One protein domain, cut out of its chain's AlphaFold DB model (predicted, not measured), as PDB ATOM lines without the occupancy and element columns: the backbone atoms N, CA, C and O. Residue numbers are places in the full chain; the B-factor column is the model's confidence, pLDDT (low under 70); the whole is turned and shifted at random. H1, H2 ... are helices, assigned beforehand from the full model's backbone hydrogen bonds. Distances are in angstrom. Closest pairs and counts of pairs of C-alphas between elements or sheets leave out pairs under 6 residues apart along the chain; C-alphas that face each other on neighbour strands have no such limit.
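Overview. This is residues 19 to 106 of the 122 residues of an uncharacterized protein of Wolbachia endosymbiont of Dipetalonema caudispina (UniProt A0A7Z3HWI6). You are looking at a loose, elongated set of four helices, with short H2 in the middle and H1, H3 and the long H4 placed round it at steep tilts. Residues 95 to 106, mostly in H4, stick out as an arm, and residues 67 to 73 stick out with the last part of H3. The printed part has 88 residues, all helix by class, in the order H1, H2, H3, H4, with no named strand. The radius of gyration of the C-alphas is 15.2 A, and the spans are 53 by 30 by 22 A.

Along the chain. Find C-alpha 19 at (203.084, 217.895, 238.024); from there H1 runs to residue 29. H2 follows at residues 41 to 51. H3 takes residues 56 to 71, 22.5 A long. Look for H4 from C-alpha 84 at (180.990, 210.492, 229.755) to C-alpha 105 at (204.805, 189.999, 240.500), 33.2 A.

Arrangement. Begin at the hub, H2. H1 and H2 form a helical hairpin and only just touch, with 3 pairs of C-alphas within 8 A; Thr 29 and Val 42 have the closest C-alphas, 6.7 A, and the tilt is steep, 39 degrees, opposite ways. H3, with residues 56 to 59 alone, only just touches H2, also with 3 pairs; the closest C-alphas are those of Ile 49 and Val 59, 6.4 A, at a steep tilt of 55 degrees, opposite ways. H4 touches H2 with residues 87 to 91 alone; the closest C-alphas are those of Ala 47 and Leu 91, 6.1 A, at a steep tilt of 42 degrees, the same way. H3 and H4 are apart, as are H1 and H3, and H1 and H4. Every O i to N i+4 pair is within hydrogen-bond range in H1, H2 and H3, and 15 of 18 in H4.

Size, cuts and confidence. The C-alphas of Gly 73 and Arg 106 are farthest apart, 53.0 A. The printed part has no cut; the links H1 to H2 and H3 to H4 are long. Look for low confidence, pLDDT under 70, at residues 19 to 31 and 94 to 106 of this model.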
ATOM      1  N   LYS A  19     204.255 218.264 237.214       49.91
ATOM      2  CA  LYS A  19     203.084 217.895 238.024       49.91
ATOM      3  C   LYS A  19     202.473 219.101 238.739       49.91
ATOM      4  O   LYS A  19     201.251 219.230 238.759       49.91
ATOM      5  N   HIS A  20     203.292 220.015 239.266       50.62
ATOM      6  CA  HIS A  20     202.815 221.247 239.907       50.62
ATOM      7  C   HIS A  20     202.185 222.230 238.915       50.62
ATOM      8  O   HIS A  20     201.121 222.791 239.190       50.62
ATOM      9  N   LYS A  21     202.807 222.420 237.744       52.44
ATOM     10  CA  LYS A  21     202.286 223.301 236.688       52.44
ATOM     11  C   LYS A  21     200.986 222.750 236.094       52.44
ATOM     12  O   LYS A  21     200.042 223.508 235.885       52.44
ATOM     13  N   LEU A  22     200.905 221.431 235.923       56.44
ATOM     14  CA  LEU A  22     199.696 220.724 235.513       56.44
ATOM     15  C   LEU A  22     198.605 220.846 236.580       56.44
ATOM     16  O   LEU A  22     197.488 221.182 236.229       56.44
ATOM     17  N   ASN A  23     198.911 220.677 237.871       53.38
ATOM     18  CA  ASN A  23     197.937 220.878 238.954       53.38
ATOM     19  C   ASN A  23     197.360 222.298 238.962       53.38
ATOM     20  O   ASN A  23     196.168 222.470 239.200       53.38
ATOM     21  N   LYS A  24     198.180 223.315 238.675       55.47
ATOM     22  CA  LYS A  24     197.730 224.712 238.609       55.47
ATOM     23  C   LYS A  24     196.811 224.959 237.407       55.47
ATOM     24  O   LYS A  24     195.760 225.569 237.575       55.47
ATOM     25  N   THR A  25     197.156 224.436 236.229       52.53
ATOM     26  CA  THR A  25     196.301 224.520 235.031       52.53
ATOM     27  C   THR A  25     195.031 223.681 235.186       52.53
ATOM     28  O   THR A  25     193.944 224.177 234.936       52.53
ATOM     29  N   ILE A  26     195.137 222.447 235.683       52.56
ATOM     30  CA  ILE A  26     194.004 221.551 235.952       52.56
ATOM     31  C   ILE A  26     193.071 222.158 236.989       52.56
ATOM     32  O   ILE A  26     191.871 222.068 236.792       52.56
ATOM     33  N   ASN A  27     193.574 222.802 238.049       54.03
ATOM     34  CA  ASN A  27     192.723 223.488 239.026       54.03
ATOM     35  C   ASN A  27     191.925 224.642 238.399       54.03
ATOM     36  O   ASN A  27     190.803 224.886 238.828       54.03
ATOM     37  N   PHE A  28     192.453 225.302 237.364       52.03
ATOM     38  CA  PHE A  28     191.735 226.341 236.618       52.03
ATOM     39  C   PHE A  28     190.696 225.754 235.647       52.03
ATOM     40  O   PHE A  28     189.636 226.333 235.425       52.03
ATOM     41  N   THR A  29     190.971 224.567 235.106       55.22
ATOM     42  CA  THR A  29     190.098 223.847 234.166       55.22
ATOM     43  C   THR A  29     189.119 222.887 234.866       55.22
ATOM     44  O   THR A  29     188.278 222.274 234.204       55.22
ATOM     45  N   LYS A  30     189.219 222.736 236.199       53.38
ATOM     46  CA  LYS A  30     188.747 221.550 236.938       53.38
ATOM     47  C   LYS A  30     187.259 221.266 236.844       53.38
ATOM     48  O   LYS A  30     186.864 220.111 236.929       53.38
ATOM     49  N   ASN A  31     186.457 222.299 236.620       60.31
ATOM     50  CA  ASN A  31     185.014 222.220 236.814       60.31
ATOM     51  C   ASN A  31     184.202 222.642 235.587       60.31
ATOM     52  O   ASN A  31     182.996 222.845 235.701       60.31
ATOM     53  N   LYS A  32     184.821 222.783 234.406       77.19
ATOM     54  CA  LYS A  32     184.035 223.072 233.205       77.19
ATOM     55  C   LYS A  32     183.395 221.782 232.695       77.19
ATOM     56  O   LYS A  32     184.080 220.934 232.117       77.19
ATOM     57  N   VAL A  33     182.092 221.656 232.922       80.12
ATOM     58  CA  VAL A  33     181.243 220.676 232.240       80.12
ATOM     59  C   VAL A  33     181.144 221.087 230.772       80.12
ATOM     60  O   VAL A  33     180.878 222.250 230.467       80.12
ATOM     61  N   ILE A  34     181.441 220.154 229.872       84.12
ATOM     62  CA  ILE A  34     181.492 220.394 228.423       84.12
ATOM     63  C   ILE A  34     180.385 219.669 227.653       84.12
ATOM     64  O   ILE A  34     180.232 219.932 226.467       84.12
ATOM     65  N   ASN A  35     179.621 218.786 228.307       81.81
ATOM     66  CA  ASN A  35     178.486 218.086 227.704       81.81
ATOM     67  C   ASN A  35     177.316 217.936 228.701       81.81
ATOM     68  O   ASN A  35     177.529 218.011 229.914       81.81
ATOM     69  N   THR A  36     176.101 217.690 228.205       84.69
ATOM     70  CA  THR A  36     174.868 217.498 229.000       84.69
ATOM     71  C   THR A  36     174.970 216.351 230.000       84.69
ATOM     72  O   THR A  36     174.373 216.407 231.069       84.69
ATOM     73  N   ASP A  37     175.802 215.357 229.699       85.88
ATOM     74  CA  ASP A  37     176.001 214.156 230.518       85.88
ATOM     75  C   ASP A  37     176.915 214.389 231.737       85.88
ATOM     76  O   ASP A  37     177.332 213.445 232.416       85.88
ATOM     77  N   GLY A  38     177.298 215.641 232.001       85.62
ATOM     78  CA  GLY A  38     178.197 215.997 233.097       85.62
ATOM     79  C   GLY A  38     179.668 215.690 232.814       85.62
ATOM     80  O   GLY A  38     180.471 215.690 233.744       85.62
ATOM     81  N   LEU A  39     180.036 215.415 231.554       88.38
ATOM     82  CA  LEU A  39     181.431 215.199 231.166       88.38
ATOM     83  C   LEU A  39     182.238 216.469 231.428       88.38
ATOM     84  O   LEU A  39     181.922 217.546 230.914       88.38
ATOM     85  N   THR A  40     183.293 216.335 232.219       88.06
ATOM     86  CA  THR A  40     184.179 217.444 232.560       88.06
ATOM     87  C   THR A  40     185.384 217.487 231.635       88.06
ATOM     88  O   THR A  40     185.915 216.466 231.188       88.06
ATOM     89  N   LEU A  41     185.886 218.696 231.399       85.38
ATOM     90  CA  LEU A  41     187.105 218.891 230.625       85.38
ATOM     91  C   LEU A  41     188.311 218.165 231.257       85.38
ATOM     92  O   LEU A  41     189.184 217.681 230.541       85.38
ATOM     93  N   VAL A  42     188.341 218.014 232.586       85.44
ATOM     94  CA  VAL A  42     189.399 217.260 233.278       85.44
ATOM     95  C   VAL A  42     189.359 215.770 232.990       85.44
ATOM     96  O   VAL A  42     190.421 215.197 232.757       85.44
ATOM     97  N   GLU A  43     188.181 215.147 232.975       87.50
ATOM     98  CA  GLU A  43     188.054 213.724 232.628       87.50
ATOM     99  C   GLU A  43     188.595 213.471 231.209       87.50
ATOM    100  O   GLU A  43     189.368 212.533 231.000       87.50
ATOM    101  N   VAL A  44     188.298 214.367 230.258       87.94
ATOM    102  CA  VAL A  44     188.831 214.297 228.886       87.94
ATOM    103  C   VAL A  44     190.347 214.485 228.851       87.94
ATOM    104  O   VAL A  44     191.053 213.680 228.243       87.94
ATOM    105  N   PHE A  45     190.880 215.504 229.533       86.81
ATOM    106  CA  PHE A  45     192.330 215.715 229.607       86.81
ATOM    107  C   PHE A  45     193.054 214.514 230.214       86.81
ATOM    108  O   PHE A  45     194.101 214.097 229.718       86.81
ATOM    109  N   GLN A  46     192.493 213.932 231.269       87.31
ATOM    110  CA  GLN A  46     193.055 212.756 231.915       87.31
ATOM    111  C   GLN A  46     193.050 211.541 230.977       87.31
ATOM    112  O   GLN A  46     194.030 210.788 230.958       87.31
ATOM    113  N   ALA A  47     191.987 211.356 230.191       87.31
ATOM    114  CA  ALA A  47     191.912 210.295 229.193       87.31
ATOM    115  C   ALA A  47     192.949 210.497 228.078       87.31
ATOM    116  O   ALA A  47     193.689 209.565 227.772       87.31
ATOM    117  N   LEU A  48     193.093 211.717 227.553       88.19
ATOM    118  CA  LEU A  48     194.089 212.044 226.523       88.19
ATOM    119  C   LEU A  48     195.525 211.796 226.996       88.19
ATOM    120  O   LEU A  48     196.299 211.152 226.290       88.19
ATOM    121  N   ILE A  49     195.872 212.247 228.205       87.12
ATOM    122  CA  ILE A  49     197.197 211.998 228.794       87.12
ATOM    123  C   ILE A  49     197.449 210.492 228.893       87.12
ATOM    124  O   ILE A  49     198.514 210.014 228.515       87.12
ATOM    125  N   GLN A  50     196.468 209.717 229.361       85.75
ATOM    126  CA  GLN A  50     196.628 208.269 229.468       85.75
ATOM    127  C   GLN A  50     196.707 207.568 228.112       85.75
ATOM    128  O   GLN A  50     197.453 206.596 227.990       85.75
ATOM    129  N   MET A  51     195.958 208.022 227.111       86.12
ATOM    130  CA  MET A  51     195.986 207.465 225.760       86.12
ATOM    131  C   MET A  51     197.344 207.693 225.093       86.12
ATOM    132  O   MET A  51     197.886 206.788 224.469       86.12
ATOM    133  N   LEU A  52     197.937 208.863 225.314       87.62
ATOM    134  CA  LEU A  52     199.215 209.266 224.734       87.62
ATOM    135  C   LEU A  52     200.406 208.901 225.630       87.62
ATOM    136  O   LEU A  52     201.387 209.628 225.691       87.62
ATOM    137  N   ASN A  53     200.324 207.778 226.354       86.00
ATOM    138  CA  ASN A  53     201.406 207.250 227.199       86.00
ATOM    139  C   ASN A  53     201.979 208.240 228.229       86.00
ATOM    140  O   ASN A  53     203.127 208.129 228.642       86.00
ATOM    141  N   SER A  54     201.159 209.172 228.710       84.31
ATOM    142  CA  SER A  54     201.572 210.277 229.585       84.31
ATOM    143  C   SER A  54     202.571 211.257 228.948       84.31
ATOM    144  O   SER A  54     203.193 212.037 229.670       84.31
ATOM    145  N   ASP A  55     202.697 211.265 227.618       86.19
ATOM    146  CA  ASP A  55     203.472 212.256 226.871       86.19
ATOM    147  C   ASP A  55     202.696 213.576 226.783       86.19
ATOM    148  O   ASP A  55     201.796 213.778 225.962       86.19
ATOM    149  N   LEU A  56     203.056 214.499 227.670       82.06
ATOM    150  CA  LEU A  56     202.418 215.803 227.757       82.06
ATOM    151  C   LEU A  56     202.704 216.695 226.540       82.06
ATOM    152  O   LEU A  56     201.846 217.497 226.165       82.06
ATOM    153  N   GLU A  57     203.886 216.595 225.934       86.69
ATOM    154  CA  GLU A  57     204.219 217.410 224.762       86.69
ATOM    155  C   GLU A  57     203.394 216.969 223.556       86.69
ATOM    156  O   GLU A  57     202.881 217.809 222.808       86.69
ATOM    157  N   LEU A  58     203.164 215.663 223.420       87.44
ATOM    158  CA  LEU A  58     202.252 215.137 222.415       87.44
ATOM    159  C   LEU A  58     200.807 215.601 222.656       87.44
ATOM    160  O   LEU A  58     200.159 216.074 221.722       87.44
ATOM    161  N   VAL A  59     200.322 215.577 223.905       85.88
ATOM    162  CA  VAL A  59     198.982 216.094 224.262       85.88
ATOM    163  C   VAL A  59     198.826 217.570 223.872       85.88
ATOM    164  O   VAL A  59     197.808 217.953 223.291       85.88
ATOM    165  N   LYS A  60     199.832 218.413 224.144       85.75
ATOM    166  CA  LYS A  60     199.810 219.840 223.766       85.75
ATOM    167  C   LYS A  60     199.752 220.033 222.253       85.75
ATOM    168  O   LYS A  60     198.987 220.876 221.779       85.75
ATOM    169  N   LYS A  61     200.542 219.267 221.494       88.88
ATOM    170  CA  LYS A  61     200.532 219.307 220.024       88.88
ATOM    171  C   LYS A  61     199.160 218.931 219.468       88.88
ATOM    172  O   LYS A  61     198.631 219.671 218.642       88.88
ATOM    173  N   VAL A  62     198.557 217.855 219.977       88.62
ATOM    174  CA  VAL A  62     197.209 217.412 219.580       88.62
ATOM    175  C   VAL A  62     196.165 218.491 219.870       88.62
ATOM    176  O   VAL A  62     195.398 218.851 218.979       88.62
ATOM    177  N   LEU A  63     196.171 219.073 221.074       88.75
ATOM    178  CA  LEU A  63     195.230 220.139 221.429       88.75
ATOM    179  C   LEU A  63     195.407 221.387 220.550       88.75
ATOM    180  O   LEU A  63     194.431 222.031 220.171       88.75
ATOM    181  N   THR A  64     196.652 221.716 220.202       88.06
ATOM    182  CA  THR A  64     196.965 222.840 219.310       88.06
ATOM    183  C   THR A  64     196.399 222.596 217.915       88.06
ATOM    184  O   THR A  64     195.753 223.481 217.358       88.06
ATOM    185  N   HIS A  65     196.576 221.384 217.382       90.69
ATOM    186  CA  HIS A  65     196.007 220.983 216.096       90.69
ATOM    187  C   HIS A  65     194.476 221.045 216.107       90.69
ATOM    188  O   HIS A  65     193.883 221.662 215.226       90.69
ATOM    189  N   ALA A  66     193.835 220.502 217.145       87.69
ATOM    190  CA  ALA A  66     192.383 220.566 217.299       87.69
ATOM    191  C   ALA A  66     191.867 222.016 217.343       87.69
ATOM    192  O   ALA A  66     190.876 222.347 216.698       87.69
ATOM    193  N   ASN A  67     192.566 222.914 218.045       88.75
ATOM    194  CA  ASN A  67     192.211 224.335 218.089       88.75
ATOM    195  C   ASN A  67     192.317 225.009 216.709       88.75
ATOM    196  O   ASN A  67     191.472 225.830 216.360       88.75
ATOM    197  N   ILE A  68     193.336 224.661 215.917       91.75
ATOM    198  CA  ILE A  68     193.483 225.141 214.535       91.75
ATOM    199  C   ILE A  68     192.298 224.663 213.687       91.75
ATOM    200  O   ILE A  68     191.649 225.482 213.043       91.75
ATOM    201  N   MET A  69     191.955 223.373 213.749       91.88
ATOM    202  CA  MET A  69     190.810 222.810 213.018       91.88
ATOM    203  C   MET A  69     189.506 223.556 213.341       91.88
ATOM    204  O   MET A  69     188.795 223.979 212.429       91.88
ATOM    205  N   VAL A  70     189.233 223.795 214.628       89.06
ATOM    206  CA  VAL A  70     188.043 224.542 215.072       89.06
ATOM    207  C   VAL A  70     188.058 225.984 214.558       89.06
ATOM    208  O   VAL A  70     187.035 226.466 214.073       89.06
ATOM    209  N   LYS A  71     189.206 226.676 214.604       93.81
ATOM    210  CA  LYS A  71     189.344 228.040 214.058       93.81
ATOM    211  C   LYS A  71     189.074 228.112 212.557       93.81
ATOM    212  O   LYS A  71     188.567 229.125 212.088       93.81
ATOM    213  N   HIS A  72     189.379 227.048 211.823       95.25
ATOM    214  CA  HIS A  72     189.072 226.928 210.398       95.25
ATOM    215  C   HIS A  72     187.652 226.411 210.119       95.25
ATOM    216  O   HIS A  72     187.329 226.083 208.981       95.25
ATOM    217  N   GLY A  73     186.785 226.345 211.134       91.56
ATOM    218  CA  GLY A  73     185.387 225.958 210.971       91.56
ATOM    219  C   GLY A  73     185.169 224.462 210.747       91.56
ATOM    220  O   GLY A  73     184.044 224.060 210.441       91.56
ATOM    221  N   MET A  74     186.201 223.624 210.924       93.06
ATOM    222  CA  MET A  74     186.006 222.177 210.924       93.06
ATOM    223  C   MET A  74     185.180 221.789 212.146       93.06
ATOM    224  O   MET A  74     185.512 222.119 213.286       93.06
ATOM    225  N   LYS A  75     184.091 221.071 211.889       88.12
ATOM    226  CA  LYS A  75     183.219 220.539 212.930       88.12
ATOM    227  C   LYS A  75     183.658 219.127 213.282       88.12
ATOM    228  O   LYS A  75     184.082 218.366 212.417       88.12
ATOM    229  N   VAL A  76     183.528 218.791 214.559       84.00
ATOM    230  CA  VAL A  76     183.626 217.404 215.008       84.00
ATOM    231  C   VAL A  76     182.416 216.656 214.450       84.00
ATOM    232  O   VAL A  76     181.296 217.172 214.486       84.00
ATOM    233  N   ALA A  77     182.653 215.480 213.880       86.25
ATOM    234  CA  ALA A  77     181.583 214.639 213.370       86.25
ATOM    235  C   ALA A  77     180.740 214.094 214.536       86.25
ATOM    236  O   ALA A  77     181.266 213.886 215.631       86.25
ATOM    237  N   LYS A  78     179.437 213.879 214.330       84.19
ATOM    238  CA  LYS A  78     178.520 213.476 215.416       84.19
ATOM    239  C   LYS A  78     178.925 212.140 216.042       84.19
ATOM    240  O   LYS A  78     178.823 211.958 217.244       84.19
ATOM    241  N   GLU A  79     179.450 211.227 215.239       84.38
ATOM    242  CA  GLU A  79     179.982 209.935 215.673       84.38
ATOM    243  C   GLU A  79     181.247 210.041 216.539       84.38
ATOM    244  O   GLU A  79     181.618 209.082 217.208       84.38
ATOM    245  N   SER A  80     181.920 211.194 216.525       81.88
ATOM    246  CA  SER A  80     183.095 211.478 217.360       81.88
ATOM    247  C   SER A  80     182.727 212.189 218.664       81.88
ATOM    248  O   SER A  80     183.615 212.624 219.403       81.88
ATOM    249  N   GLU A  81     181.433 212.350 218.945       85.19
ATOM    250  CA  GLU A  81     180.959 212.950 220.181       85.19
ATOM    251  C   GLU A  81     181.274 212.033 221.367       85.19
ATOM    252  O   GLU A  81     180.964 210.843 221.388       85.19
ATOM    253  N   LEU A  82     181.959 212.595 222.358       85.31
ATOM    254  CA  LEU A  82     182.443 211.845 223.505       85.31
ATOM    255  C   LEU A  82     181.337 211.759 224.563       85.31
ATOM    256  O   LEU A  82     180.950 212.779 225.145       85.31
ATOM    257  N   SER A  83     180.877 210.546 224.879       89.50
ATOM    258  CA  SER A  83     180.039 210.330 226.060       89.50
ATOM    259  C   SER A  83     180.896 210.196 227.316       89.50
ATOM    260  O   SER A  83     181.992 209.622 227.312       89.50
ATOM    261  N   ARG A  84     180.359 210.670 228.445       89.75
ATOM    262  CA  ARG A  84     180.990 210.492 229.755       89.75
ATOM    263  C   ARG A  84     181.236 209.021 230.085       89.75
ATOM    264  O   ARG A  84     182.277 208.688 230.652       89.75
ATOM    265  N   VAL A  85     180.304 208.146 229.711       89.56
ATOM    266  CA  VAL A  85     180.398 206.704 229.976       89.56
ATOM    267  C   VAL A  85     181.623 206.102 229.286       89.56
ATOM    268  O   VAL A  85     182.332 205.295 229.887       89.56
ATOM    269  N   ASP A  86     181.921 206.527 228.060       89.56
ATOM    270  CA  ASP A  86     183.050 206.005 227.287       89.56
ATOM    271  C   ASP A  86     184.390 206.475 227.849       89.56
ATOM    272  O   ASP A  86     185.317 205.676 228.013       89.56
ATOM    273  N   VAL A  87     184.467 207.747 228.248       89.00
ATOM    274  CA  VAL A  87     185.646 208.312 228.918       89.00
ATOM    275  C   VAL A  87     185.935 207.580 230.224       89.00
ATOM    276  O   VAL A  87     187.070 207.166 230.468       89.00
ATOM    277  N   LEU A  88     184.916 207.374 231.061       88.75
ATOM    278  CA  LEU A  88     185.083 206.677 232.335       88.75
ATOM    279  C   LEU A  88     185.478 205.213 232.131       88.75
ATOM    280  O   LEU A  88     186.411 204.737 232.781       88.75
ATOM    281  N   ARG A  89     184.850 204.519 231.175       89.38
ATOM    282  CA  ARG A  89     185.201 203.138 230.817       89.38
ATOM    283  C   ARG A  89     186.667 203.023 230.403       89.38
ATOM    284  O   ARG A  89     187.370 202.119 230.864       89.38
ATOM    285  N   PHE A  90     187.149 203.954 229.579       88.38
ATOM    286  CA  PHE A  90     188.557 204.018 229.192       88.38
ATOM    287  C   PHE A  90     189.468 204.204 230.417       88.38
ATOM    288  O   PHE A  90     190.386 203.408 230.634       88.38
ATOM    289  N   LEU A  91     189.170 205.190 231.268       85.44
ATOM    290  CA  LEU A  91     189.951 205.490 232.472       85.44
ATOM    291  C   LEU A  91     189.985 204.321 233.477       85.44
ATOM    292  O   LEU A  91     191.009 204.089 234.129       85.44
ATOM    293  N   GLU A  92     188.893 203.569 233.611       83.69
ATOM    294  CA  GLU A  92     188.807 202.406 234.500       83.69
ATOM    295  C   GLU A  92     189.511 201.165 233.948       83.69
ATOM    296  O   GLU A  92     190.191 200.455 234.698       83.69
ATOM    297  N   SER A  93     189.379 200.895 232.647       72.00
ATOM    298  CA  SER A  93     189.995 199.722 232.011       72.00
ATOM    299  C   SER A  93     191.519 199.705 232.186       72.00
ATOM    300  O   SER A  93     192.108 198.666 232.499       72.00
ATOM    301  N   LYS A  94     192.163 200.876 232.114       63.66
ATOM    302  CA  LYS A  94     193.612 200.999 232.305       63.66
ATOM    303  C   LYS A  94     194.034 200.832 233.769       63.66
ATOM    304  O   LYS A  94     195.061 200.205 234.031       63.66
ATOM    305  N   LYS A  95     193.219 201.288 234.734       59.44
ATOM    306  CA  LYS A  95     193.452 201.026 236.171       59.44
ATOM    307  C   LYS A  95     193.462 199.525 236.481       59.44
ATOM    308  O   LYS A  95     194.333 199.070 237.221       59.44
ATOM    309  N   LYS A  96     192.543 198.752 235.888       57.00
ATOM    310  CA  LYS A  96     192.473 197.287 236.069       57.00
ATOM    311  C   LYS A  96     193.662 196.553 235.434       57.00
ATOM    312  O   LYS A  96     194.120 195.552 235.976       57.00
ATOM    313  N   ASN A  97     194.209 197.061 234.329       54.12
ATOM    314  CA  ASN A  97     195.425 196.496 233.730       54.12
ATOM    315  C   ASN A  97     196.674 196.746 234.593       54.12
ATOM    316  O   ASN A  97     197.516 195.860 234.724       54.12
ATOM    317  N   ILE A  98     196.757 197.903 235.259       52.91
ATOM    318  CA  ILE A  98     197.843 198.211 236.206       52.91
ATOM    319  C   ILE A  98     197.746 197.340 237.473       52.91
ATOM    320  O   ILE A  98     198.778 196.948 238.020       52.91
ATOM    321  N   SER A  99     196.537 197.010 237.946       51.50
ATOM    322  CA  SER A  99     196.378 196.142 239.124       51.50
ATOM    323  C   SER A  99     196.768 194.690 238.826       51.50
ATOM    324  O   SER A  99     197.544 194.109 239.578       51.50
ATOM    325  N   ARG A 100     196.343 194.131 237.682       47.31
ATOM    326  CA  ARG A 100     196.680 192.745 237.292       47.31
ATOM    327  C   ARG A 100     198.180 192.517 237.084       47.31
ATOM    328  O   ARG A 100     198.675 191.430 237.370       47.31
ATOM    329  N   GLN A 101     198.914 193.529 236.621       48.19
ATOM    330  CA  GLN A 101     200.373 193.444 236.491       48.19
ATOM    331  C   GLN A 101     201.082 193.389 237.853       48.19
ATOM    332  O   GLN A 101     202.107 192.723 237.979       48.19
ATOM    333  N   LYS A 102     200.530 194.037 238.888       49.94
ATOM    334  CA  LYS A 102     201.068 193.957 240.255       49.94
ATOM    335  C   LYS A 102     200.807 192.600 240.908       49.94
ATOM    336  O   LYS A 102     201.670 192.113 241.634       49.94
ATOM    337  N   ASP A 103     199.676 191.968 240.605       50.09
ATOM    338  CA  ASP A 103     199.334 190.652 241.161       50.09
ATOM    339  C   ASP A 103     200.196 189.520 240.572       50.09
ATOM    340  O   ASP A 103     200.475 188.536 241.255       50.09
ATOM    341  N   TYR A 104     200.701 189.677 239.341       51.09
ATOM    342  CA  TYR A 104     201.619 188.709 238.724       51.09
ATOM    343  C   TYR A 104     203.036 188.729 239.321       51.09
ATOM    344  O   TYR A 104     203.717 187.708 239.316       51.09
ATOM    345  N   ILE A 105     203.475 189.862 239.877       50.22
ATOM    346  CA  ILE A 105     204.805 189.999 240.500       50.22
ATOM    347  C   ILE A 105     204.821 189.395 241.919       50.22
ATOM    348  O   ILE A 105     205.883 189.103 242.465       50.22
ATOM    349  N   ARG A 106     203.648 189.135 242.518       49.16
ATOM    350  CA  ARG A 106     203.515 188.608 243.886       49.16
ATOM    351  C   ARG A 106     203.145 187.122 243.936       49.16
ATOM    352  O   ARG A 106     202.416 186.692 244.827       49.16
TER     353      ARG A 106